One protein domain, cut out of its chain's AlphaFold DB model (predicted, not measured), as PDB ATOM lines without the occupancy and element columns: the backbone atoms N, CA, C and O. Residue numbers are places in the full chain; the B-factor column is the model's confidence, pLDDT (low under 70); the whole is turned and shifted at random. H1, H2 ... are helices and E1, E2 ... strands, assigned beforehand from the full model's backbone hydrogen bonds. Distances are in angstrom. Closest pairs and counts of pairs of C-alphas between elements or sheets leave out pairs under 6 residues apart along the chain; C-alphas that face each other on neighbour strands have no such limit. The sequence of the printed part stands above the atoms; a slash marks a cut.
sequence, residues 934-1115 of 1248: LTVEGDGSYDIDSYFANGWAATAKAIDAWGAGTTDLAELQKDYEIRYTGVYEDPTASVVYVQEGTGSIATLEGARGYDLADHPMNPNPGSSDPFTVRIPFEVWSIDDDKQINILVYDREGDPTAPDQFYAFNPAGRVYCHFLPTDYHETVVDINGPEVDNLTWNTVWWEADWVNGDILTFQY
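Overview. This is residues 934 to 1115 of the 1248 residues of an uncharacterized protein of Ignavibacteriae bacterium (UniProt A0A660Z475). One strongly twisted, branched sheet curves round on itself like a loose barrel, left open between the edge strands E1 and E2; E7 and E8 lie near the middle, and the hairpin of E4 and E5 branches off E7. Three short helices, H1, H2 and H3, lie towards one end of the longest axis, and long loops within residues 980 to 999, 1008 to 1026 and 1051 to 1069 lie towards the other. The printed part has 182 residues, with three named helices and ten named strands; along the chain E1 and E2 come first, then H1 and H2, then the six strands from E3 to E8, then H3, and last E9 and E10; under half of the residues are in named elements, the class is mostly strand, and the sheet is mixed, with E4 and E7 parallel and its other neighbour pairs antiparallel. It is compact, with a radius of gyration of the C-alphas of 15.4 A and spans of 44 by 36 by 32 A.

Along the chain. E1, residues 934 to 937, begins at C-alpha 934 (164.755, 239.684, 225.190). E2 is 941 to 945, H1 958 to 961, H2 969 to 972 and E3 976 to 979. E4, 1000 to 1007, is 19.3 A long and bends by 50 degrees at residue 1003. E5, 1027 to 1031, runs on into E6, 1034 to 1037, at 92 degrees. E7, 1042 to 1050, is 25.4 A long; E8, 1070 to 1078, 22.9 A. H3 is 1089 to 1093. E9, 1097 to 1104, is 19.9 A long and bends by 67 degrees at residue 1101. E10, 1110 to 1114, ends at C-alpha 1114 (164.240, 245.863, 226.449).

Arrangement. E1 is antiparallel to E10, with N 935 and O 1112 2.9 A apart. On the other side of E10 lies E3, antiparallel, with N 978 and O 1111 at 2.8 A. E3 is antiparallel to E6, with N 977 and O 1036 at 2.8 A. E6, E7 and E8 form a meander, each strand the antiparallel neighbour of the one before, with N 1044 and O 1035 at 2.9 A, and N 1049 and O 1071 at 2.8 A. E4 is parallel to E7, with N 1048 and O 1003 at 2.9 A. E8 is antiparallel to E9, with N 1072 and O 1098 at 2.9 A, and E9 to E2, with N 943 and O 1102 at 2.9 A. E1 and E2 are only just apart, closest 8.1 A. H1 and H3 are on the same face of the sheet; H3 is only just over E8, with 3 of its C-alphas on it and those of Leu 1075 and Asn 1093 closest at 6.2 A. H2 is only just not on the sheet, with 4 pairs of C-alphas within 10 A. H3 has 0 of 1 O i to N i+4 pairs within hydrogen-bond range but 2 of 2 O i to N i+3 pairs; H1 and H2 are too short for an O i to N i+4 pair.

Size, cuts and confidence. The C-alphas farthest apart, of Ala 970 and Pro 1058, are 45.4 A from each other. The printed part has no cut. The long links are E2 to H1, E3 to E4, E4 to E5 and E7 to E8. No printed residue is under 70 in pLDDT.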
ATOM      1  N   LEU A 934     165.966 240.230 225.797       95.12
ATOM      2  CA  LEU A 934     164.755 239.684 225.190       95.12
ATOM      3  C   LEU A 934     164.099 238.718 226.179       95.12
ATOM      4  O   LEU A 934     164.646 237.650 226.466       95.12
ATOM      5  N   THR A 935     162.926 239.081 226.691       96.12
ATOM      6  CA  THR A 935     162.152 238.237 227.612       96.12
ATOM      7  C   THR A 935     161.004 237.562 226.872       96.12
ATOM      8  O   THR A 935     160.337 238.197 226.061       96.12
ATOM      9  N   VAL A 936     160.760 236.279 227.157       95.81
ATOM     10  CA  VAL A 936     159.654 235.500 226.581       95.81
ATOM     11  C   VAL A 936     158.694 235.087 227.693       95.81
ATOM     12  O   VAL A 936     159.060 234.323 228.589       95.81
ATOM     13  N   GLU A 937     157.450 235.544 227.608       96.44
ATOM     14  CA  GLU A 937     156.336 235.090 228.435       96.44
ATOM     15  C   GLU A 937     155.399 234.223 227.589       96.44
ATOM     16  O   GLU A 937     154.528 234.729 226.881       96.44
ATOM     17  N   GLY A 938     155.584 232.902 227.628       93.44
ATOM     18  CA  GLY A 938     154.845 232.007 226.742       93.44
ATOM     19  C   GLY A 938     155.317 230.558 226.757       93.44
ATOM     20  O   GLY A 938     156.252 230.209 227.479       93.44
ATOM     21  N   ASP A 939     154.656 229.723 225.953       94.62
ATOM     22  CA  ASP A 939     155.009 228.306 225.751       94.62
ATOM     23  C   ASP A 939     155.775 228.061 224.426       94.62
ATOM     24  O   ASP A 939     156.211 226.932 224.174       94.62
ATOM     25  N   GLY A 940     155.922 229.082 223.574       91.94
ATOM     26  CA  GLY A 940     156.652 229.029 222.306       91.94
ATOM     27  C   GLY A 940     158.180 229.050 222.429       91.94
ATOM     28  O   GLY A 940     158.751 229.219 223.508       91.94
ATOM     29  N   SER A 941     158.851 228.864 221.290       93.81
ATOM     30  CA  SER A 941     160.314 228.854 221.153       93.81
ATOM     31  C   SER A 941     160.772 229.923 220.163       93.81
ATOM     32  O   SER A 941     160.232 230.020 219.060       93.81
ATOM     33  N   TYR A 942     161.779 230.710 220.548       95.44
ATOM     34  CA  TYR A 942     162.241 231.872 219.792       95.44
ATOM     35  C   TYR A 942     163.769 231.918 219.734       95.44
ATOM     36  O   TYR A 942     164.435 231.747 220.754       95.44
ATOM     37  N   ASP A 943     164.303 232.185 218.544       96.00
ATOM     38  CA  ASP A 943     165.713 232.490 218.299       96.00
ATOM     39  C   ASP A 943     165.764 233.793 217.497       96.00
ATOM     40  O   ASP A 943     165.445 233.821 216.301       96.00
ATOM     41  N   ILE A 944     166.042 234.889 218.201       96.31
ATOM     42  CA  ILE A 944     165.988 236.249 217.671       96.31
ATOM     43  C   ILE A 944     167.237 236.995 218.127       96.31
ATOM     44  O   ILE A 944     167.557 237.026 219.315       96.31
ATOM     45  N   ASP A 945     167.910 237.618 217.172       95.69
ATOM     46  CA  ASP A 945     169.060 238.486 217.384       95.69
ATOM     47  C   ASP A 945     168.955 239.731 216.481       95.69
ATOM     48  O   ASP A 945     167.858 240.163 216.109       95.69
ATOM     49  N   SER A 946     170.084 240.353 216.153       96.62
ATOM     50  CA  SER A 946     170.152 241.575 215.354       96.62
ATOM     51  C   SER A 946     171.317 241.524 214.360       96.62
ATOM     52  O   SER A 946     172.187 240.644 214.401       96.62
ATOM     53  N   TYR A 947     171.389 242.508 213.462       95.44
ATOM     54  CA  TYR A 947     172.566 242.669 212.601       95.44
ATOM     55  C   TYR A 947     173.837 242.980 213.409       95.44
ATOM     56  O   TYR A 947     174.920 242.550 213.004       95.44
ATOM     57  N   PHE A 948     173.724 243.684 214.540       95.50
ATOM     58  CA  PHE A 948     174.857 244.005 215.410       95.50
ATOM     59  C   PHE A 948     175.419 242.760 216.096       95.50
ATOM     60  O   PHE A 948     176.617 242.498 215.985       95.50
ATOM     61  N   ALA A 949     174.559 241.932 216.694       94.94
ATOM     62  CA  ALA A 949     174.952 240.671 217.329       94.94
ATOM     63  C   ALA A 949     175.691 239.723 216.360       94.94
ATOM     64  O   ALA A 949     176.561 238.947 216.759       94.94
ATOM     65  N   ASN A 950     175.392 239.829 215.062       93.81
ATOM     66  CA  ASN A 950     176.042 239.068 213.997       93.81
ATOM     67  C   ASN A 950     177.276 239.756 213.369       93.81
ATOM     68  O   ASN A 950     177.916 239.185 212.480       93.81
ATOM     69  N   GLY A 951     177.618 240.978 213.794       93.44
ATOM     70  CA  GLY A 951     178.722 241.777 213.254       93.44
ATOM     71  C   GLY A 951     178.503 242.262 211.814       93.44
ATOM     72  O   GLY A 951     179.471 242.457 211.075       93.44
ATOM     73  N   TRP A 952     177.248 242.393 211.376       94.12
ATOM     74  CA  TRP A 952     176.879 242.830 210.022       94.12
ATOM     75  C   TRP A 952     176.647 244.339 209.910       94.12
ATOM     76  O   TRP A 952     176.730 244.870 208.803       94.12
ATOM     77  N   ALA A 953     176.390 245.015 211.029       93.31
ATOM     78  CA  ALA A 953     176.228 246.463 211.126       93.31
ATOM     79  C   ALA A 953     176.927 247.005 212.384       93.31
ATOM     80  O   ALA A 953     177.260 246.238 213.289       93.31
ATOM     81  N   ALA A 954     177.173 248.319 212.419       89.75
ATOM     82  CA  ALA A 954     177.811 248.989 213.557       89.75
ATOM     83  C   ALA A 954     176.904 249.038 214.797       89.75
ATOM     84  O   ALA A 954     177.404 248.950 215.914       89.75
ATOM     85  N   THR A 955     175.587 249.128 214.590       94.31
ATOM     86  CA  THR A 955     174.541 248.982 215.608       94.31
ATOM     87  C   THR A 955     173.340 248.243 215.004       94.31
ATOM     88  O   THR A 955     173.280 248.018 213.791       94.31
ATOM     89  N   ALA A 956     172.378 247.851 215.838       95.88
ATOM     90  CA  ALA A 956     171.101 247.293 215.411       95.88
ATOM     91  C   ALA A 956     170.110 248.374 214.951       95.88
ATOM     92  O   ALA A 956     168.986 248.042 214.572       95.88
ATOM     93  N   LYS A 957     170.487 249.660 214.956       95.69
ATOM     94  CA  LYS A 957     169.616 250.737 214.477       95.69
ATOM     95  C   LYS A 957     169.290 250.513 213.004       95.69
ATOM     96  O   LYS A 957     170.154 250.147 212.202       95.69
ATOM     97  N   ALA A 958     168.045 250.766 212.621       94.75
ATOM     98  CA  ALA A 958     167.597 250.604 211.245       94.75
ATOM     99  C   ALA A 958     168.402 251.486 210.277       94.75
ATOM    100  O   ALA A 958     168.722 251.043 209.178       94.75
ATOM    101  N   ILE A 959     168.844 252.674 210.695       92.88
ATOM    102  CA  ILE A 959     169.685 253.531 209.853       92.88
ATOM    103  C   ILE A 959     171.018 252.866 209.465       92.88
ATOM    104  O   ILE A 959     171.443 252.983 208.317       92.88
ATOM    105  N   ASP A 960     171.620 252.083 210.366       92.31
ATOM    106  CA  ASP A 960     172.888 251.386 210.123       92.31
ATOM    107  C   ASP A 960     172.690 250.062 209.369       92.31
ATOM    108  O   ASP A 960     173.520 249.678 208.541       92.31
ATOM    109  N   ALA A 961     171.597 249.348 209.656       90.75
ATOM    110  CA  ALA A 961     171.324 248.022 209.096       90.75
ATOM    111  C   ALA A 961     170.541 248.053 207.766       90.75
ATOM    112  O   ALA A 961     170.745 247.191 206.908       90.75
ATOM    113  N   TRP A 962     169.647 249.029 207.594       89.50
ATOM    114  CA  TRP A 962     168.697 249.168 206.480       89.50
ATOM    115  C   TRP A 962     168.982 250.393 205.598       89.50
ATOM    116  O   TRP A 962     168.733 250.354 204.393       89.50
ATOM    117  N   GLY A 963     169.573 251.452 206.163       89.12
ATOM    118  CA  GLY A 963     169.967 252.669 205.440       89.12
ATOM    119  C   GLY A 963     169.027 253.866 205.612       89.12
ATOM    120  O   GLY A 963     169.288 254.914 205.026       89.12
ATOM    121  N   ALA A 964     167.964 253.728 206.407       89.88
ATOM    122  CA  ALA A 964     167.136 254.828 206.904       89.88
ATOM    123  C   ALA A 964     166.567 254.473 208.285       89.88
ATOM    124  O   ALA A 964     166.425 253.297 208.624       89.88
ATOM    125  N   GLY A 965     166.269 255.496 209.075       91.56
ATOM    126  CA  GLY A 965     165.782 255.364 210.439       91.56
ATOM    127  C   GLY A 965     166.167 256.568 211.284       91.56
ATOM    128  O   GLY A 965     166.863 257.467 210.812       91.56
ATOM    129  N   THR A 966     165.714 256.570 212.531       88.50
ATOM    130  CA  THR A 966     165.910 257.690 213.445       88.50
ATOM    131  C   THR A 966     167.243 257.590 214.182       88.50
ATOM    132  O   THR A 966     167.740 256.504 214.490       88.50
ATOM    133  N   THR A 967     167.821 258.748 214.490       83.12
ATOM    134  CA  THR A 967     168.925 258.896 215.448       83.12
ATOM    135  C   THR A 967     168.452 259.479 216.778       83.12
ATOM    136  O   THR A 967     169.275 259.691 217.665       83.12
ATOM    137  N   ASP A 968     167.152 259.754 216.913       80.81
ATOM    138  CA  ASP A 968     166.556 260.323 218.117       80.81
ATOM    139  C   ASP A 968     166.601 259.314 219.268       80.81
ATOM    140  O   ASP A 968     165.989 258.243 219.218       80.81
ATOM    141  N   LEU A 969     167.331 259.676 220.321       79.00
ATOM    142  CA  LEU A 969     167.493 258.848 221.505       79.00
ATOM    143  C   LEU A 969     166.156 258.576 222.202       79.00
ATOM    144  O   LEU A 969     165.958 257.466 222.688       79.00
ATOM    145  N   ALA A 970     165.223 259.534 222.180       80.81
ATOM    146  CA  ALA A 970     163.916 259.388 222.816       80.81
ATOM    147  C   ALA A 970     163.074 258.267 222.185       80.81
ATOM    148  O   ALA A 970     162.226 257.691 222.860       80.81
ATOM    149  N   GLU A 971     163.310 257.940 220.911       86.44
ATOM    150  CA  GLU A 971     162.655 256.831 220.208       86.44
ATOM    151  C   GLU A 971     163.465 255.527 220.285       86.44
ATOM    152  O   GLU A 971     162.892 254.434 220.318       86.44
ATOM    153  N   LEU A 972     164.798 255.628 220.312       89.44
ATOM    154  CA  LEU A 972     165.694 254.470 220.359       89.44
ATOM    155  C   LEU A 972     165.713 253.785 221.731       89.44
ATOM    156  O   LEU A 972     165.946 252.586 221.793       89.44
ATOM    157  N   GLN A 973     165.436 254.509 222.809       87.75
ATOM    158  CA  GLN A 973     165.437 253.956 224.166       87.75
ATOM    159  C   GLN A 973     164.112 253.279 224.574       87.75
ATOM    160  O   GLN A 973     164.007 252.744 225.667       87.75
ATOM    161  N   LYS A 974     163.086 253.311 223.710       90.44
ATOM    162  CA  LYS A 974     161.773 252.722 224.011       90.44
ATOM    163  C   LYS A 974     161.795 251.201 223.934       90.44
ATOM    164  O   LYS A 974     162.390 250.623 223.020       90.44
ATOM    165  N   ASP A 975     161.027 250.581 224.814       93.25
ATOM    166  CA  ASP A 975     160.822 249.145 224.862       93.25
ATOM    167  C   ASP A 975     159.665 248.715 223.955       93.25
ATOM    168  O   ASP A 975     158.642 249.399 223.804       93.25
ATOM    169  N   TYR A 976     159.803 247.526 223.366       96.81
ATOM    170  CA  TYR A 976     158.815 246.989 222.435       96.81
ATOM    171  C   TYR A 976     158.320 245.608 222.849       96.81
ATOM    172  O   TYR A 976     159.091 244.718 223.203       96.81
ATOM    173  N   GLU A 977     157.015 245.399 222.717       97.62
ATOM    174  CA  GLU A 977     156.362 244.111 222.910       97.62
ATOM    175  C   GLU A 977     155.868 243.525 221.589       97.62
ATOM    176  O   GLU A 977     155.178 244.184 220.809       97.62
ATOM    177  N   ILE A 978     156.132 242.237 221.380       97.69
ATOM    178  CA  ILE A 978     155.500 241.428 220.341       97.69
ATOM    179  C   ILE A 978     154.437 240.559 220.995       97.69
ATOM    180  O   ILE A 978     154.750 239.671 221.785       97.69
ATOM    181  N   ARG A 979     153.172 240.795 220.650       97.69
ATOM    182  CA  ARG A 979     152.023 240.084 221.219       97.69
ATOM    183  C   ARG A 979     151.453 239.124 220.179       97.69
ATOM    184  O   ARG A 979     150.874 239.561 219.182       97.69
ATOM    185  N   TYR A 980     151.594 237.817 220.392       97.25
ATOM    186  CA  TYR A 980     151.089 236.797 219.469       97.25
ATOM    187  C   TYR A 980     149.577 236.610 219.619       97.25
ATOM    188  O   TYR A 980     149.112 235.829 220.446       97.25
ATOM    189  N   THR A 981     148.802 237.330 218.803       96.88
ATOM    190  CA  THR A 981     147.325 237.288 218.794       96.88
ATOM    191  C   THR A 981     146.740 236.541 217.590       96.88
ATOM    192  O   THR A 981     145.522 236.359 217.497       96.88
ATOM    193  N   GLY A 982     147.585 236.137 216.640       93.62
ATOM    194  CA  GLY A 982     147.212 235.485 215.391       93.62
ATOM    195  C   GLY A 982     146.698 234.058 215.562       93.62
ATOM    196  O   GLY A 982     147.092 233.318 216.460       93.62
ATOM    197  N   VAL A 983     145.831 233.633 214.644       93.88
ATOM    198  CA  VAL A 983     145.404 232.233 214.506       93.88
ATOM    199  C   VAL A 983     145.544 231.832 213.042       93.88
ATOM    200  O   VAL A 983     145.031 232.524 212.167       93.88
ATOM    201  N   TYR A 984     146.222 230.723 212.740       93.06
ATOM    202  CA  TYR A 984     146.286 230.212 211.365       93.06
ATOM    203  C   TYR A 984     144.921 229.670 210.905       93.06
ATOM    204  O   TYR A 984     144.278 228.915 211.635       93.06
ATOM    205  N   GLU A 985     144.489 230.011 209.685       92.12
ATOM    206  CA  GLU A 985     143.210 229.540 209.121       92.12
ATOM    207  C   GLU A 985     143.198 228.021 208.886       92.12
ATOM    208  O   GLU A 985     142.244 227.326 209.246       92.12
ATOM    209  N   ASP A 986     144.277 227.508 208.285       90.19
ATOM    210  CA  ASP A 986     144.566 226.083 208.116       90.19
ATOM    211  C   ASP A 986     146.086 225.866 208.237       90.19
ATOM    212  O   ASP A 986     146.818 226.079 207.266       90.19
ATOM    213  N   PRO A 987     146.585 225.419 209.404       86.88
ATOM    214  CA  PRO A 987     148.013 225.211 209.627       86.88
ATOM    215  C   PRO A 987     148.585 224.032 208.828       86.88
ATOM    216  O   PRO A 987     149.770 223.754 208.951       86.88
ATOM    217  N   THR A 988     147.784 223.315 208.028       87.81
ATOM    218  CA  THR A 988     148.232 222.202 207.170       87.81
ATOM    219  C   THR A 988     148.230 222.537 205.674       87.81
ATOM    220  O   THR A 988     148.612 221.699 204.852       87.81
ATOM    221  N   ALA A 989     147.809 223.752 205.299       88.81
ATOM    222  CA  ALA A 989     147.801 224.215 203.916       88.81
ATOM    223  C   ALA A 989     149.226 224.461 203.384       88.81
ATOM    224  O   ALA A 989     150.135 224.791 204.138       88.81
ATOM    225  N   SER A 990     149.424 224.344 202.065       87.94
ATOM    226  CA  SER A 990     150.719 224.644 201.427       87.94
ATOM    227  C   SER A 990     151.076 226.134 201.465       87.94
ATOM    228  O   SER A 990     152.244 226.483 201.403       87.94
ATOM    229  N   VAL A 991     150.070 227.006 201.558       91.25
ATOM    230  CA  VAL A 991     150.218 228.437 201.851       91.25
ATOM    231  C   VAL A 991     149.379 228.706 203.092       91.25
ATOM    232  O   VAL A 991     148.166 228.484 203.061       91.25
ATOM    233  N   VAL A 992     150.015 229.119 204.183       91.94
ATOM    234  CA  VAL A 992     149.383 229.239 205.499       91.94
ATOM    235  C   VAL A 992     149.047 230.701 205.775       91.94
ATOM    236  O   VAL A 992     149.934 231.527 205.984       91.94
ATOM    237  N   TYR A 993     147.752 231.019 205.776       92.50
ATOM    238  CA  TYR A 993     147.238 232.360 206.057       92.50
ATOM    239  C   TYR A 993     146.916 232.538 207.545       92.50
ATOM    240  O   TYR A 993     146.461 231.606 208.215       92.50
ATOM    241  N   VAL A 994     147.114 233.757 208.045       93.88
ATOM    242  CA  VAL A 994     146.622 234.194 209.359       93.88
ATOM    243  C   VAL A 994     145.179 234.678 209.207       93.88
ATOM    244  O   VAL A 994     144.870 235.432 208.285       93.88
ATOM    245  N   GLN A 995     144.300 234.241 210.107       93.62
ATOM    246  CA  GLN A 995     142.866 234.503 210.071       93.62
ATOM    247  C   GLN A 995     142.561 236.002 210.180       93.62
ATOM    248  O   GLN A 995     143.075 236.701 211.057       93.62
ATOM    249  N   GLU A 996     141.654 236.487 209.328       91.69
ATOM    250  CA  GLU A 996     141.135 237.857 209.396       91.69
ATOM    251  C   GLU A 996     140.567 238.174 210.796       91.69
ATOM    252  O   GLU A 996     139.804 237.394 211.376       91.69
ATOM    253  N   GLY A 997     140.950 239.331 211.345       90.25
ATOM    254  CA  GLY A 997     140.588 239.755 212.703       90.25
ATOM    255  C   GLY A 997     141.489 239.209 213.820       90.25
ATOM    256  O   GLY A 997     141.176 239.431 214.985       90.25
ATOM    257  N   THR A 998     142.580 238.513 213.480       94.56
ATOM    258  CA  THR A 998     143.654 238.098 214.404       94.56
ATOM    259  C   THR A 998     145.015 238.572 213.879       94.56
ATOM    260  O   THR A 998     145.149 238.794 212.667       94.56
ATOM    261  N   GLY A 999     146.011 238.743 214.755       94.62
ATOM    262  CA  GLY A 999     147.318 239.297 214.385       94.62
ATOM    263  C   GLY A 999     147.228 240.722 213.823       94.62
ATOM    264  O   GLY A 999     146.203 241.395 213.957       94.62
ATOM    265  N   SER A1000     148.268 241.167 213.120       96.94
ATOM    266  CA  SER A1000     148.328 242.510 212.525       96.94
ATOM    267  C   SER A1000     148.739 242.494 211.054       96.94
ATOM    268  O   SER A1000     149.085 241.452 210.492       96.94
ATOM    269  N   ILE A1001     148.630 243.646 210.397       96.75
ATOM    270  CA  ILE A1001     149.107 243.868 209.037       96.75
ATOM    271  C   ILE A1001     150.521 244.450 209.093       96.75
ATOM    272  O   ILE A1001     150.745 245.465 209.739       96.75
ATOM    273  N   ALA A1002     151.448 243.832 208.367       97.19
ATOM    274  CA  ALA A1002     152.803 244.328 208.160       97.19
ATOM    275  C   ALA A1002     153.032 244.688 206.691       97.19
ATOM    276  O   ALA A1002     152.365 244.155 205.796       97.19
ATOM    277  N   THR A1003     154.005 245.560 206.431       96.94
ATOM    278  CA  THR A1003     154.488 245.801 205.066       96.94
ATOM    279  C   THR A1003     155.569 244.780 204.735       96.94
ATOM    280  O   THR A1003     156.615 244.760 205.378       96.94
ATOM    281  N   LEU A1004     155.324 243.938 203.728       95.69
ATOM    282  CA  LEU A1004     156.351 243.076 203.157       95.69
ATOM    283  C   LEU A1004     157.116 243.881 202.103       95.69
ATOM    284  O   LEU A1004     156.603 244.152 201.014       95.69
ATOM    285  N   GLU A1005     158.326 244.301 202.453       94.19
ATOM    286  CA  GLU A1005     159.127 245.235 201.652       94.19
ATOM    287  C   GLU A1005     159.995 244.549 200.594       94.19
ATOM    288  O   GLU A1005     160.359 245.152 199.584       94.19
ATOM    289  N   GLY A1006     160.315 243.276 200.799       93.38
ATOM    290  CA  GLY A1006     161.211 242.549 199.920       93.38
ATOM    291  C   GLY A1006     161.295 241.078 200.267       93.38
ATOM    292  O   GLY A1006     160.827 240.627 201.313       93.38
ATOM    293  N   ALA A1007     161.914 240.330 199.360       92.75
ATOM    294  CA  ALA A1007     162.247 238.940 199.586       92.75
ATOM    295  C   ALA A1007     163.586 238.567 198.945       92.75
ATOM    296  O   ALA A1007     164.037 239.194 197.979       92.75
ATOM    297  N   ARG A1008     164.218 237.508 199.457       90.00
ATOM    298  CA  ARG A1008     165.441 236.934 198.892       90.00
ATOM    299  C   ARG A1008     165.268 235.449 198.622       90.00
ATOM    300  O   ARG A1008     164.961 234.671 199.506       90.00
ATOM    301  N   GLY A1009     165.564 235.057 197.386       84.00
ATOM    302  CA  GLY A1009     165.354 233.689 196.898       84.00
ATOM    303  C   GLY A1009     164.223 233.599 195.874       84.00
ATOM    304  O   GLY A1009     164.251 232.708 195.031       84.00
ATOM    305  N   TYR A1010     163.317 234.580 195.864       90.50
ATOM    306  CA  TYR A1010     162.249 234.751 194.880       90.50
ATOM    307  C   TYR A1010     161.922 236.244 194.683       90.50
ATOM    308  O   TYR A1010     162.460 237.096 195.389       90.50
ATOM    309  N   ASP A1011     161.089 236.559 193.691       90.94
ATOM    310  CA  ASP A1011     160.596 237.915 193.421       90.94
ATOM    311  C   ASP A1011     159.243 238.123 194.118       90.94
ATOM    312  O   ASP A1011     158.390 237.236 194.060       90.94
ATOM    313  N   LEU A1012     158.999 239.289 194.733       92.44
ATOM    314  CA  LEU A1012     157.700 239.605 195.346       92.44
ATOM    315  C   LEU A1012     156.525 239.444 194.366       92.44
ATOM    316  O   LEU A1012     155.419 239.095 194.786       92.44
ATOM    317  N   ALA A1013     156.762 239.612 193.061       92.38
ATOM    318  CA  ALA A1013     155.791 239.342 192.001       92.38
ATOM    319  C   ALA A1013     155.220 237.914 192.035       92.38
ATOM    320  O   ALA A1013     154.069 237.712 191.629       92.38
ATOM    321  N   ASP A1014     156.007 236.959 192.534       91.81
ATOM    322  CA  ASP A1014     155.688 235.536 192.644       91.81
ATOM    323  C   ASP A1014     155.251 235.129 194.066       91.81
ATOM    324  O   ASP A1014     154.964 233.953 194.309       91.81
ATOM    325  N   HIS A1015     155.171 236.073 195.013       92.44
ATOM    326  CA  HIS A1015     154.747 235.780 196.381       92.44
ATOM    327  C   HIS A1015     153.290 235.258 196.396       92.44
ATOM    328  O   HIS A1015     152.393 235.946 195.897       92.44
ATOM    329  N   PRO A1016     152.986 234.093 197.010       90.44
ATOM    330  CA  PRO A1016     151.652 233.474 196.960       90.44
ATOM    331  C   PRO A1016     150.517 234.332 197.536       90.44
ATOM    332  O   PRO A1016     149.348 234.139 197.204       90.44
ATOM    333  N   MET A1017     150.865 235.268 198.419       91.94
ATOM    334  CA  MET A1017     149.935 236.202 199.064       91.94
ATOM    335  C   MET A1017     149.936 237.609 198.447       91.94
ATOM    336  O   MET A1017     149.288 238.496 198.993       91.94
ATOM    337  N   ASN A1018     150.644 237.833 197.333       92.31
ATOM    338  CA  ASN A1018     150.670 239.139 196.675       92.31
ATOM    339  C   ASN A1018     149.262 239.492 196.145       92.31
ATOM    340  O   ASN A1018     148.722 238.755 195.312       92.31
ATOM    341  N   PRO A1019     148.648 240.609 196.581       90.56
ATOM    342  CA  PRO A1019     147.327 241.024 196.111       90.56
ATOM    343  C   PRO A1019     147.336 241.497 194.647       90.56
ATOM    344  O   PRO A1019     146.283 241.540 194.009       90.56
ATOM    345  N   ASN A1020     148.516 241.805 194.097       91.38
ATOM    346  CA  ASN A1020     148.752 242.202 192.713       91.38
ATOM    347  C   ASN A1020     149.809 241.290 192.047       91.38
ATOM    348  O   ASN A1020     150.907 241.760 191.731       91.38
ATOM    349  N   PRO A1021     149.499 239.998 191.796       88.75
ATOM    350  CA  PRO A1021     150.461 239.052 191.229       88.75
ATOM    351  C   PRO A1021     151.120 239.583 189.950       88.75
ATOM    352  O   PRO A1021     150.431 240.054 189.037       88.75
ATOM    353  N   GLY A1022     152.448 239.483 189.871       88.81
ATOM    354  CA  GLY A1022     153.247 240.032 188.774       88.81
ATOM    355  C   GLY A1022     153.841 241.429 189.014       88.81
ATOM    356  O   GLY A1022     154.603 241.879 188.158       88.81
ATOM    357  N   SER A1023     153.521 242.108 190.125       93.19
ATOM    358  CA  SER A1023     154.233 243.318 190.567       93.19
ATOM    359  C   SER A1023     155.207 243.009 191.701       93.19
ATOM    360  O   SER A1023     154.829 242.339 192.658       93.19
ATOM    361  N   SER A1024     156.423 243.543 191.609       93.75
ATOM    362  CA  SER A1024     157.450 243.456 192.657       93.75
ATOM    363  C   SER A1024     157.350 244.585 193.693       93.75
ATOM    364  O   SER A1024     158.235 244.706 194.535       93.75
ATOM    365  N   ASP A1025     156.322 245.436 193.603       94.19
ATOM    366  CA  ASP A1025     156.107 246.522 194.562       94.19
ATOM    367  C   ASP A1025     155.799 245.956 195.967       94.19
ATOM    368  O   ASP A1025     155.100 244.937 196.062       94.19
ATOM    369  N   PRO A1026     156.251 246.621 197.049       95.50
ATOM    370  CA  PRO A1026     155.863 246.279 198.414       95.50
ATOM    371  C   PRO A1026     154.344 246.192 198.588       95.50
ATOM    372  O   PRO A1026     153.580 246.965 197.998       95.50
ATOM    373  N   PHE A1027     153.890 245.261 199.423       96.19
ATOM    374  CA  PHE A1027     152.469 245.067 199.705       96.19
ATOM    375  C   PHE A1027     152.235 244.665 201.162       96.19
ATOM    376  O   PHE A1027     153.161 244.288 201.878       96.19
ATOM    377  N   THR A1028     150.987 244.751 201.621       96.06
ATOM    378  CA  THR A1028     150.630 244.374 202.989       96.06
ATOM    379  C   THR A1028     150.343 242.886 203.129       96.06
ATOM    380  O   THR A1028     149.645 242.287 202.308       96.06
ATOM    381  N   VAL A1029     150.830 242.289 204.213       95.12
ATOM    382  CA  VAL A1029     150.580 240.890 204.560       95.12
ATOM    383  C   VAL A1029     150.165 240.773 206.026       95.12
ATOM    384  O   VAL A1029     150.599 241.558 206.863       95.12
ATOM    385  N   ARG A1030     149.291 239.813 206.351       95.94
ATOM    386  CA  ARG A1030     148.879 239.566 207.740       95.94
ATOM    387  C   ARG A1030     149.878 238.644 208.435       95.94
ATOM    388  O   ARG A1030     150.114 237.532 207.962       95.94
ATOM    389  N   ILE A1031     150.414 239.100 209.560       96.19
ATOM    390  CA  ILE A1031     151.401 238.407 210.397       96.19
ATOM    391  C   ILE A1031     150.762 237.944 211.722       96.19
ATOM    392  O   ILE A1031     149.725 238.483 212.116       96.19
ATOM    393  N   PRO A1032     151.314 236.921 212.408       96.25
ATOM    394  CA  PRO A1032     150.647 236.282 213.547       96.25
ATOM    395  C   PRO A1032     150.739 237.061 214.871       96.25
ATOM    396  O   PRO A1032     150.284 236.564 215.899       96.25
ATOM    397  N   PHE A1033     151.288 238.273 214.865       97.31
ATOM    398  CA  PHE A1033     151.483 239.086 216.061       97.31
ATOM    399  C   PHE A1033     151.219 240.568 215.802       97.31
ATOM    400  O   PHE A1033     151.116 241.010 214.658       97.31
ATOM    401  N   GLU A1034     151.098 241.321 216.885       97.69
ATOM    402  CA  GLU A1034     151.071 242.782 216.939       97.69
ATOM    403  C   GLU A1034     152.376 243.281 217.567       97.69
ATOM    404  O   GLU A1034     152.942 242.592 218.415       97.69
ATOM    405  N   VAL A1035     152.828 244.477 217.185       97.69
ATOM    406  CA  VAL A1035     153.997 245.139 217.780       97.69
ATOM    407  C   VAL A1035     153.524 246.365 218.544       97.69
ATOM    408  O   VAL A1035     152.757 247.164 218.005       97.69
ATOM    409  N   TRP A1036     153.956 246.509 219.789       98.06
ATOM    410  CA  TRP A1036     153.537 247.572 220.694       98.06
ATOM    411  C   TRP A1036     154.754 248.308 221.246       98.06
ATOM    412  O   TRP A1036     155.693 247.664 221.692       98.06
ATOM    413  N   SER A1037     154.721 249.640 221.229       95.94
ATOM    414  CA  SER A1037     155.603 250.470 222.057       95.94
ATOM    415  C   SER A1037     155.028 250.467 223.471       95.94
ATOM    416  O   SER A1037     153.854 250.816 223.653       95.94
ATOM    417  N   ILE A1038     155.816 250.011 224.444       93.81
ATOM    418  CA  ILE A1038     155.381 249.905 225.843       93.81
ATOM    419  C   ILE A1038     155.252 251.307 226.438       93.81
ATOM    420  O   ILE A1038     154.231 251.627 227.047       93.81
ATOM    421  N   ASP A1039     156.249 252.151 226.190       88.81
ATOM    422  CA  ASP A1039     156.352 253.499 226.749       88.81
ATOM    423  C   ASP A1039     155.251 254.438 226.248       88.81
ATOM    424  O   ASP A1039     154.734 255.266 227.001       88.81
ATOM    425  N   ASP A1040     154.840 254.282 224.987       90.75
ATOM    426  CA  ASP A1040     153.769 255.088 224.392       90.75
ATOM    427  C   ASP A1040     152.366 254.474 224.575       90.75
ATOM    428  O   ASP A1040     151.374 255.096 224.181       90.75
ATOM    429  N   ASP A1041     152.268 253.248 225.106       94.12
ATOM    430  CA  ASP A1041     151.038 252.440 225.174       94.12
ATOM    431  C   ASP A1041     150.271 252.404 223.832       94.12
ATOM    432  O   ASP A1041     149.054 252.621 223.755       94.12
ATOM    433  N   LYS A1042     150.994 252.164 222.728       95.88
ATOM    434  CA  LYS A1042     150.412 252.156 221.375       95.88
ATOM    435  C   LYS A1042     150.934 251.016 220.510       95.88
ATOM    436  O   LYS A1042     152.099 250.632 220.580       95.88
ATOM    437  N   GLN A1043     150.066 250.511 219.638       97.50
ATOM    438  CA  GLN A1043     150.465 249.601 218.569       97.50
ATOM    439  C   GLN A1043     151.208 250.379 217.474       97.50
ATOM    440  O   GLN A1043     150.775 251.471 217.093       97.50
ATOM    441  N   ILE A1044     152.277 249.790 216.943       97.62
ATOM    442  CA  ILE A1044     153.147 250.401 215.934       97.62
ATOM    443  C   ILE A1044     153.178 249.598 214.627       97.62
ATOM    444  O   ILE A1044     152.688 248.466 214.561       97.62
ATOM    445  N   ASN A1045     153.749 250.187 213.576       97.81
ATOM    446  CA  ASN A1045     153.975 249.508 212.302       97.81
ATOM    447  C   ASN A1045     155.257 248.646 212.348       97.81
ATOM    448  O   ASN A1045     156.163 248.857 213.156       97.81
ATOM    449  N   ILE A1046     155.347 247.669 211.443       96.81
ATOM    450  CA  ILE A1046     156.540 246.834 211.250       96.81
ATOM    451  C   ILE A1046     156.753 246.547 209.762       96.81
ATOM    452  O   ILE A1046     155.800 246.277 209.015       96.81
ATOM    453  N   LEU A1047     158.014 246.609 209.335       96.81
ATOM    454  CA  LEU A1047     158.446 246.219 207.996       96.81
ATOM    455  C   LEU A1047     159.104 244.846 208.074       96.81
ATOM    456  O   LEU A1047     159.867 244.563 208.998       96.81
ATOM    457  N   VAL A1048     158.791 243.997 207.101       96.19
ATOM    458  CA  VAL A1048     159.239 242.606 207.045       96.19
ATOM    459  C   VAL A1048     159.933 242.351 205.714       96.19
ATOM    460  O   VAL A1048     159.382 242.631 204.648       96.19
ATOM    461  N   TYR A1049     161.119 241.756 205.775       94.56
ATOM    462  CA  TYR A1049     161.857 241.265 204.620       94.56
ATOM    463  C   TYR A1049     162.002 239.745 204.719       94.56
ATOM    464  O   TYR A1049     162.682 239.219 205.608       94.56
ATOM    465  N   ASP A1050     161.385 239.021 203.786       92.06
ATOM    466  CA  ASP A1050     161.434 237.560 203.781       92.06
ATOM    467  C   ASP A1050     162.772 237.061 203.223       92.06
ATOM    468  O   ASP A1050     163.086 237.188 202.036       92.06
ATOM    469  N   ARG A1051     163.600 236.482 204.089       91.31
ATOM    470  CA  ARG A1051     164.973 236.139 203.727       91.31
ATOM    471  C   ARG A1051     165.141 234.726 203.177       91.31
ATOM    472  O   ARG A1051     166.112 234.502 202.441       91.31
ATOM    473  N   GLU A1052     164.287 233.790 203.574       85.62
ATOM    474  CA  GLU A1052     164.438 232.356 203.278       85.62
ATOM    475  C   GLU A1052     163.147 231.650 202.837       85.62
ATOM    476  O   GLU A1052     163.147 230.428 202.685       85.62
ATOM    477  N   GLY A1053     162.065 232.379 202.559       82.62
ATOM    478  CA  GLY A1053     160.908 231.817 201.869       82.62
ATOM    479  C   GLY A1053     161.240 231.298 200.463       82.62
ATOM    480  O   GLY A1053     162.090 231.833 199.750       82.62
ATOM    481  N   ASP A1054     160.537 230.246 200.040       86.12
ATOM    482  CA  ASP A1054     160.579 229.721 198.670       86.12
ATOM    483  C   ASP A1054     159.157 229.325 198.224       86.12
ATOM    484  O   ASP A1054     158.664 228.261 198.608       86.12
ATOM    485  N   PRO A1055     158.486 230.138 197.383       85.88
ATOM    486  CA  PRO A1055     157.152 229.842 196.849       85.88
ATOM    487  C   PRO A1055     157.073 228.549 196.020       85.88
ATOM    488  O   PRO A1055     155.980 228.111 195.656       85.88
ATOM    489  N   THR A1056     158.221 227.966 195.656       82.94
ATOM    490  CA  THR A1056     158.340 226.769 194.815       82.94
ATOM    491  C   THR A1056     158.744 225.513 195.587       82.94
ATOM    492  O   THR A1056     158.677 224.410 195.027       82.94
ATOM    493  N   ALA A1057     159.131 225.654 196.858       80.81
ATOM    494  CA  ALA A1057     159.476 224.537 197.726       80.81
ATOM    495  C   ALA A1057     158.236 223.679 198.055       80.81
ATOM    496  O   ALA A1057     157.105 224.165 198.037       80.81
ATOM    497  N   PRO A1058     158.413 222.373 198.337       76.12
ATOM    498  CA  PRO A1058     157.311 221.500 198.748       76.12
ATOM    499  C   PRO A1058     156.822 221.762 200.184       76.12
ATOM    500  O   PRO A1058     155.816 221.170 200.582       76.12
ATOM    501  N   ASP A1059     157.541 222.586 200.945       81.56
ATOM    502  CA  ASP A1059     157.227 222.945 202.325       81.56
ATOM    503  C   ASP A1059     156.128 224.021 202.390       81.56
ATOM    504  O   ASP A1059     155.689 224.560 201.372       81.56
ATOM    505  N   GLN A1060     155.624 224.297 203.593       88.38
ATOM    506  CA  GLN A1060     154.571 225.294 203.791       88.38
ATOM    507  C   GLN A1060     155.134 226.711 203.655       88.38
ATOM    508  O   GLN A1060     156.177 227.030 204.221       88.38
ATOM    509  N   PHE A1061     154.423 227.567 202.924       90.62
ATOM    510  CA  PHE A1061     154.781 228.967 202.736       90.62
ATOM    511  C   PHE A1061     153.968 229.863 203.678       90.62
ATOM    512  O   PHE A1061     152.735 229.795 203.688       90.62
ATOM    513  N   TYR A1062     154.642 230.732 204.429       90.31
ATOM    514  CA  TYR A1062     154.040 231.638 205.409       90.31
ATOM    515  C   TYR A1062     154.323 233.094 205.037       90.31
ATOM    516  O   TYR A1062     155.354 233.392 204.451       90.31
ATOM    517  N   ALA A1063     153.430 234.005 205.430       82.12
ATOM    518  CA  ALA A1063     153.678 235.451 205.379       82.12
ATOM    519  C   ALA A1063     154.876 235.879 206.240       82.12
ATOM    520  O   ALA A1063     155.602 236.808 205.910       82.12
ATOM    521  N   PHE A1064     155.027 235.195 207.371       91.69
ATOM    522  CA  PHE A1064     156.104 235.333 208.329       91.69
ATOM    523  C   PHE A1064     156.513 233.913 208.704       91.69
ATOM    524  O   PHE A1064     155.703 233.176 209.273       91.69
ATOM    525  N   ASN A1065     157.701 233.489 208.281       89.69
ATOM    526  CA  ASN A1065     158.134 232.105 208.422       89.69
ATOM    527  C   ASN A1065     158.510 231.803 209.886       89.69
ATOM    528  O   ASN A1065     159.467 232.395 210.374       89.69
ATOM    529  N   PRO A1066     157.807 230.887 210.587       89.81
ATOM    530  CA  PRO A1066     158.120 230.571 211.980       89.81
ATOM    531  C   PRO A1066     159.399 229.733 212.145       89.81
ATOM    532  O   PRO A1066     159.896 229.604 213.254       89.81
ATOM    533  N   ALA A1067     159.934 229.140 211.073       87.44
ATOM    534  CA  ALA A1067     161.091 228.237 211.131       87.44
ATOM    535  C   ALA A1067     162.193 228.599 210.118       87.44
ATOM    536  O   ALA A1067     163.014 227.756 209.755       87.44
ATOM    537  N   GLY A1068     162.178 229.824 209.596       83.25
ATOM    538  CA  GLY A1068     163.154 230.292 208.621       83.25
ATOM    539  C   GLY A1068     163.442 231.767 208.804       83.25
ATOM    540  O   GLY A1068     162.665 232.489 209.422       83.25
ATOM    541  N   ARG A1069     164.572 232.214 208.255       91.38
ATOM    542  CA  ARG A1069     165.075 233.548 208.562       91.38
ATOM    543  C   ARG A1069     164.166 234.652 208.017       91.38
ATOM    544  O   ARG A1069     163.868 234.670 206.821       91.38
ATOM    545  N   VAL A1070     163.814 235.609 208.870       94.19
ATOM    546  CA  VAL A1070     163.058 236.822 208.524       94.19
ATOM    547  C   VAL A1070     163.763 238.038 209.122       94.19
ATOM    548  O   VAL A1070     164.261 237.977 210.245       94.19
ATOM    549  N   TYR A1071     163.846 239.137 208.371       95.31
ATOM    550  CA  TYR A1071     164.324 240.409 208.914       95.31
ATOM    551  C   TYR A1071     163.152 241.340 209.171       95.31
ATOM    552  O   TYR A1071     162.224 241.414 208.364       95.31
ATOM    553  N   CYS A1072     163.223 242.051 210.285       96.25
ATOM    554  CA  CYS A1072     162.183 242.946 210.749       96.25
ATOM    555  C   CYS A1072     162.775 244.309 211.086       96.25
ATOM    556  O   CYS A1072     163.901 244.395 211.583       96.25
ATOM    557  N   HIS A1073     161.990 245.359 210.856       96.88
ATOM    558  CA  HIS A1073     162.316 246.716 211.279       96.88
ATOM    559  C   HIS A1073     161.125 247.338 212.008       96.88
ATOM    560  O   HIS A1073     160.018 247.390 211.459       96.88
ATOM    561  N   PHE A1074     161.341 247.776 213.249       97.50
ATOM    562  CA  PHE A1074     160.316 248.433 214.058       97.50
ATOM    563  C   PHE A1074     160.101 249.869 213.581       97.50
ATOM    564  O   PHE A1074     161.062 250.613 213.373       97.50
ATOM    565  N   LEU A1075     158.834 250.248 213.396       96.56
ATOM    566  CA  LEU A1075     158.433 251.562 212.911       96.56
ATOM    567  C   LEU A1075     157.454 252.206 213.911       96.56
ATOM    568  O   LEU A1075     156.257 251.921 213.834       96.56
ATOM    569  N   PRO A1076     157.920 253.072 214.834       94.81
ATOM    570  CA  PRO A1076     157.153 253.616 215.965       94.81
ATOM    571  C   PRO A1076     156.087 254.673 215.594       94.81
ATOM    572  O   PRO A1076     155.719 255.539 216.396       94.81
ATOM    573  N   THR A1077     155.537 254.608 214.383       94.94
ATOM    574  CA  THR A1077     154.399 255.424 213.942       94.94
ATOM    575  C   THR A1077     153.070 254.802 214.376       94.94
ATOM    576  O   THR A1077     153.007 253.625 214.729       94.94
ATOM    577  N   ASP A1078     151.980 255.574 214.316       94.69
ATOM    578  CA  ASP A1078     150.634 255.047 214.572       94.69
ATOM    579  C   ASP A1078     150.310 253.896 213.605       94.69
ATOM    580  O   ASP A1078     150.383 254.059 212.383       94.69
ATOM    581  N   TYR A1079     149.922 252.743 214.155       97.44
ATOM    582  CA  TYR A1079     149.598 251.560 213.364       97.44
ATOM    583  C   TYR A1079     148.507 251.825 212.314       97.44
ATOM    584  O   TYR A1079     147.433 252.363 212.613       97.44
ATOM    585  N   HIS A1080     148.744 251.363 211.085       96.25
ATOM    586  CA  HIS A1080     147.758 251.398 210.009       96.25
ATOM    587  C   HIS A1080     147.880 250.212 209.044       96.25
ATOM    588  O   HIS A1080     148.952 249.666 208.808       96.25
ATOM    589  N   GLU A1081     146.778 249.845 208.385       94.94
ATOM    590  CA  GLU A1081     146.730 248.677 207.485       94.94
ATOM    591  C   GLU A1081     147.121 248.983 206.020       94.94
ATOM    592  O   GLU A1081     146.878 248.173 205.121       94.94
ATOM    593  N   THR A1082     147.681 250.165 205.744       95.00
ATOM    594  CA  THR A1082     148.180 250.553 204.415       95.00
ATOM    595  C   THR A1082     149.658 250.214 204.232       95.00
ATOM    596  O   THR A1082     150.404 250.153 205.202       95.00
ATOM    597  N   VAL A1083     150.080 250.005 202.978       95.19
ATOM    598  CA  VAL A1083     151.498 249.800 202.627       95.19
ATOM    599  C   VAL A1083     152.297 251.040 203.026       95.19
ATOM    600  O   VAL A1083     151.935 252.141 202.609       95.19
ATOM    601  N   VAL A1084     153.375 250.845 203.787       96.00
ATOM    602  CA  VAL A1084     154.365 251.889 204.081       96.00
ATOM    603  C   VAL A1084     155.196 252.138 202.822       96.00
ATOM    604  O   VAL A1084     155.705 251.197 202.208       96.00
ATOM    605  N   ASP A1085     155.323 253.400 202.405       94.06
ATOM    606  CA  ASP A1085     156.208 253.762 201.295       94.06
ATOM    607  C   ASP A1085     157.663 253.671 201.759       94.06
ATOM    608  O   ASP A1085     158.158 254.563 202.445       94.06
ATOM    609  N   ILE A1086     158.355 252.606 201.353       91.94
ATOM    610  CA  ILE A1086     159.753 252.351 201.729       91.94
ATOM    611  C   ILE A1086     160.745 253.384 201.170       91.94
ATOM    612  O   ILE A1086     161.922 253.344 201.502       91.94
ATOM    613  N   ASN A1087     160.306 254.295 200.295       90.06
ATOM    614  CA  ASN A1087     161.108 255.435 199.837       90.06
ATOM    615  C   ASN A1087     160.524 256.782 200.304       90.06
ATOM    616  O   ASN A1087     160.957 257.838 199.834       90.06
ATOM    617  N   GLY A1088     159.495 256.747 201.150       90.94
ATOM    618  CA  GLY A1088     158.819 257.911 201.703       90.94
ATOM    619  C   GLY A1088     159.371 258.301 203.079       90.94
ATOM    620  O   GLY A1088     160.119 257.541 203.677       90.94
ATOM    621  N   PRO A1089     158.968 259.461 203.619       91.06
ATOM    622  CA  PRO A1089     159.516 260.001 204.870       91.06
ATOM    623  C   PRO A1089     159.082 259.238 206.133       91.06
ATOM    624  O   PRO A1089     159.534 259.542 207.227       91.06
ATOM    625  N   GLU A1090     158.160 258.276 206.026       93.94
ATOM    626  CA  GLU A1090     157.712 257.504 207.191       93.94
ATOM    627  C   GLU A1090     158.844 256.624 207.742       93.94
ATOM    628  O   GLU A1090     159.028 256.561 208.956       93.94
ATOM    629  N   VAL A1091     159.654 256.029 206.857       94.19
ATOM    630  CA  VAL A1091     160.775 255.141 207.220       94.19
ATOM    631  C   VAL A1091     161.940 255.856 207.906       94.19
ATOM    632  O   VAL A1091     162.763 255.198 208.537       94.19
ATOM    633  N   ASP A1092     161.971 257.189 207.877       92.06
ATOM    634  CA  ASP A1092     162.930 257.980 208.656       92.06
ATOM    635  C   ASP A1092     162.702 257.810 210.174       92.06
ATOM    636  O   ASP A1092     163.583 258.115 210.967       92.06
ATOM    637  N   ASN A1093     161.548 257.268 210.593       94.38
ATOM    638  CA  ASN A1093     161.251 256.965 211.996       94.38
ATOM    639  C   ASN A1093     161.677 255.551 212.425       94.38
ATOM    640  O   ASN A1093     161.510 255.221 213.593       94.38
ATOM    641  N   LEU A1094     162.180 254.694 211.523       96.19
ATOM    642  CA  LEU A1094     162.553 253.318 211.880       96.19
ATOM    643  C   LEU A1094     163.572 253.295 213.025       96.19
ATOM    644  O   LEU A1094     164.576 254.003 212.973       96.19
ATOM    645  N   THR A1095     163.344 252.445 214.024       96.06
ATOM    646  CA  THR A1095     164.216 252.354 215.203       96.06
ATOM    647  C   THR A1095     165.166 251.179 215.084       96.06
ATOM    648  O   THR A1095     166.340 251.362 214.767       96.06
ATOM    649  N   TRP A1096     164.663 249.961 215.263       96.88
ATOM    650  CA  TRP A1096     165.503 248.784 215.468       96.88
ATOM    651  C   TRP A1096     165.315 247.721 214.400       96.88
ATOM    652  O   TRP A1096     164.199 247.430 213.961       96.88
ATOM    653  N   ASN A1097     166.428 247.120 213.992       96.38
ATOM    654  CA  ASN A1097     166.465 245.909 213.196       96.38
ATOM    655  C   ASN A1097     166.511 244.676 214.104       96.38
ATOM    656  O   ASN A1097     167.342 244.583 215.001       96.38
ATOM    657  N   THR A1098     165.681 243.688 213.781       96.75
ATOM    658  CA  THR A1098     165.733 242.361 214.397       96.75
ATOM    659  C   THR A1098     165.816 241.273 213.330       96.75
ATOM    660  O   THR A1098     165.317 241.411 212.206       96.75
ATOM    661  N   VAL A1099     166.481 240.177 213.674       96.12
ATOM    662  CA  VAL A1099     166.671 239.002 212.828       96.12
ATOM    663  C   VAL A1099     166.068 237.812 213.537       96.12
ATOM    664  O   VAL A1099     166.455 237.453 214.639       96.12
ATOM    665  N   TRP A1100     165.102 237.200 212.876       95.69
ATOM    666  CA  TRP A1100     164.322 236.109 213.418       95.69
ATOM    667  C   TRP A1100     164.777 234.837 212.724       95.69
ATOM    668  O   TRP A1100     164.641 234.734 211.506       95.69
ATOM    669  N   TRP A1101     165.349 233.898 213.471       94.75
ATOM    670  CA  TRP A1101     165.777 232.590 212.970       94.75
ATOM    671  C   TRP A1101     164.703 231.532 213.196       94.75
ATOM    672  O   TRP A1101     164.441 230.714 212.312       94.75
ATOM    673  N   GLU A1102     164.064 231.592 214.362       94.25
ATOM    674  CA  GLU A1102     162.975 230.717 214.771       94.25
ATOM    675  C   GLU A1102     161.955 231.505 215.600       94.25
ATOM    676  O   GLU A1102     162.307 232.345 216.427       94.25
ATOM    677  N   ALA A1103     160.678 231.227 215.363       93.50
ATOM    678  CA  ALA A1103     159.538 231.750 216.098       93.50
ATOM    679  C   ALA A1103     158.410 230.712 216.079       93.50
ATOM    680  O   ALA A1103     157.366 230.922 215.458       93.50
ATOM    681  N   ASP A1104     158.631 229.567 216.727       91.94
ATOM    682  CA  ASP A1104     157.606 228.539 216.939       91.94
ATOM    683  C   ASP A1104     156.671 228.985 218.070       91.94
ATOM    684  O   ASP A1104     156.794 228.587 219.228       91.94
ATOM    685  N   TRP A1105     155.793 229.922 217.727       93.75
ATOM    686  CA  TRP A1105     154.963 230.661 218.667       93.75
ATOM    687  C   TRP A1105     153.721 229.882 219.118       93.75
ATOM    688  O   TRP A1105     153.117 229.114 218.361       93.75
ATOM    689  N   VAL A1106     153.264 230.165 220.338       93.75
ATOM    690  CA  VAL A1106     151.953 229.761 220.852       93.75
ATOM    691  C   VAL A1106     151.062 230.999 220.992       93.75
ATOM    692  O   VAL A1106     151.499 232.087 221.351       93.75
ATOM    693  N   ASN A1107     149.777 230.867 220.644       94.12
ATOM    694  CA  ASN A1107     148.837 231.988 220.749       94.12
ATOM    695  C   ASN A1107     148.734 232.463 222.209       94.12
ATOM    696  O   ASN A1107     148.367 231.670 223.082       94.12
ATOM    697  N   GLY A1108     148.974 233.751 222.441       94.94
ATOM    698  CA  GLY A1108     149.051 234.361 223.766       94.94
ATOM    699  C   GLY A1108     150.471 234.622 224.270       94.94
ATOM    700  O   GLY A1108     150.590 235.275 225.302       94.94
ATOM    701  N   ASP A1109     151.507 234.164 223.564       97.44
ATOM    702  CA  ASP A1109     152.897 234.467 223.909       97.44
ATOM    703  C   ASP A1109     153.196 235.969 223.744       97.44
ATOM    704  O   ASP A1109     152.710 236.624 222.811       97.44
ATOM    705  N   ILE A1110     154.015 236.511 224.646       97.75
ATOM    706  CA  ILE A1110     154.506 237.892 224.616       97.75
ATOM    707  C   ILE A1110     156.034 237.870 224.635       97.75
ATOM    708  O   ILE A1110     156.641 237.168 225.444       97.75
ATOM    709  N   LEU A1111     156.655 238.635 223.740       97.56
ATOM    710  CA  LEU A1111     158.094 238.881 223.752       97.56
ATOM    711  C   LEU A1111     158.332 240.346 224.070       97.56
ATOM    712  O   LEU A1111     157.735 241.202 223.422       97.56
ATOM    713  N   THR A1112     159.243 240.622 224.990       97.56
ATOM    714  CA  THR A1112     159.609 241.981 225.390       97.56
ATOM    715  C   THR A1112     161.059 242.235 225.010       97.56
ATOM    716  O   THR A1112     161.955 241.565 225.522       97.56
ATOM    717  N   PHE A1113     161.270 243.188 224.108       96.50
ATOM    718  CA  PHE A1113     162.574 243.736 223.752       96.50
ATOM    719  C   PHE A1113     162.834 244.937 224.652       96.50
ATOM    720  O   PHE A1113     162.135 245.942 224.525       96.50
ATOM    721  N   GLN A1114     163.814 244.802 225.544       93.12
ATOM    722  CA  GLN A1114     164.240 245.863 226.449       93.12
ATOM    723  C   GLN A1114     165.497 246.542 225.913       93.12
ATOM    724  O   GLN A1114     166.442 245.849 225.519       93.12
ATOM    725  N   TYR A1115     165.504 247.868 225.907       91.12
ATOM    726  CA  TYR A1115     166.643 248.697 225.528       91.12
ATOM    727  C   TYR A1115     167.078 249.527 226.734       91.12
ATOM    728  O   TYR A1115     166.243 250.072 227.442       91.12
TER     729      TYR A1115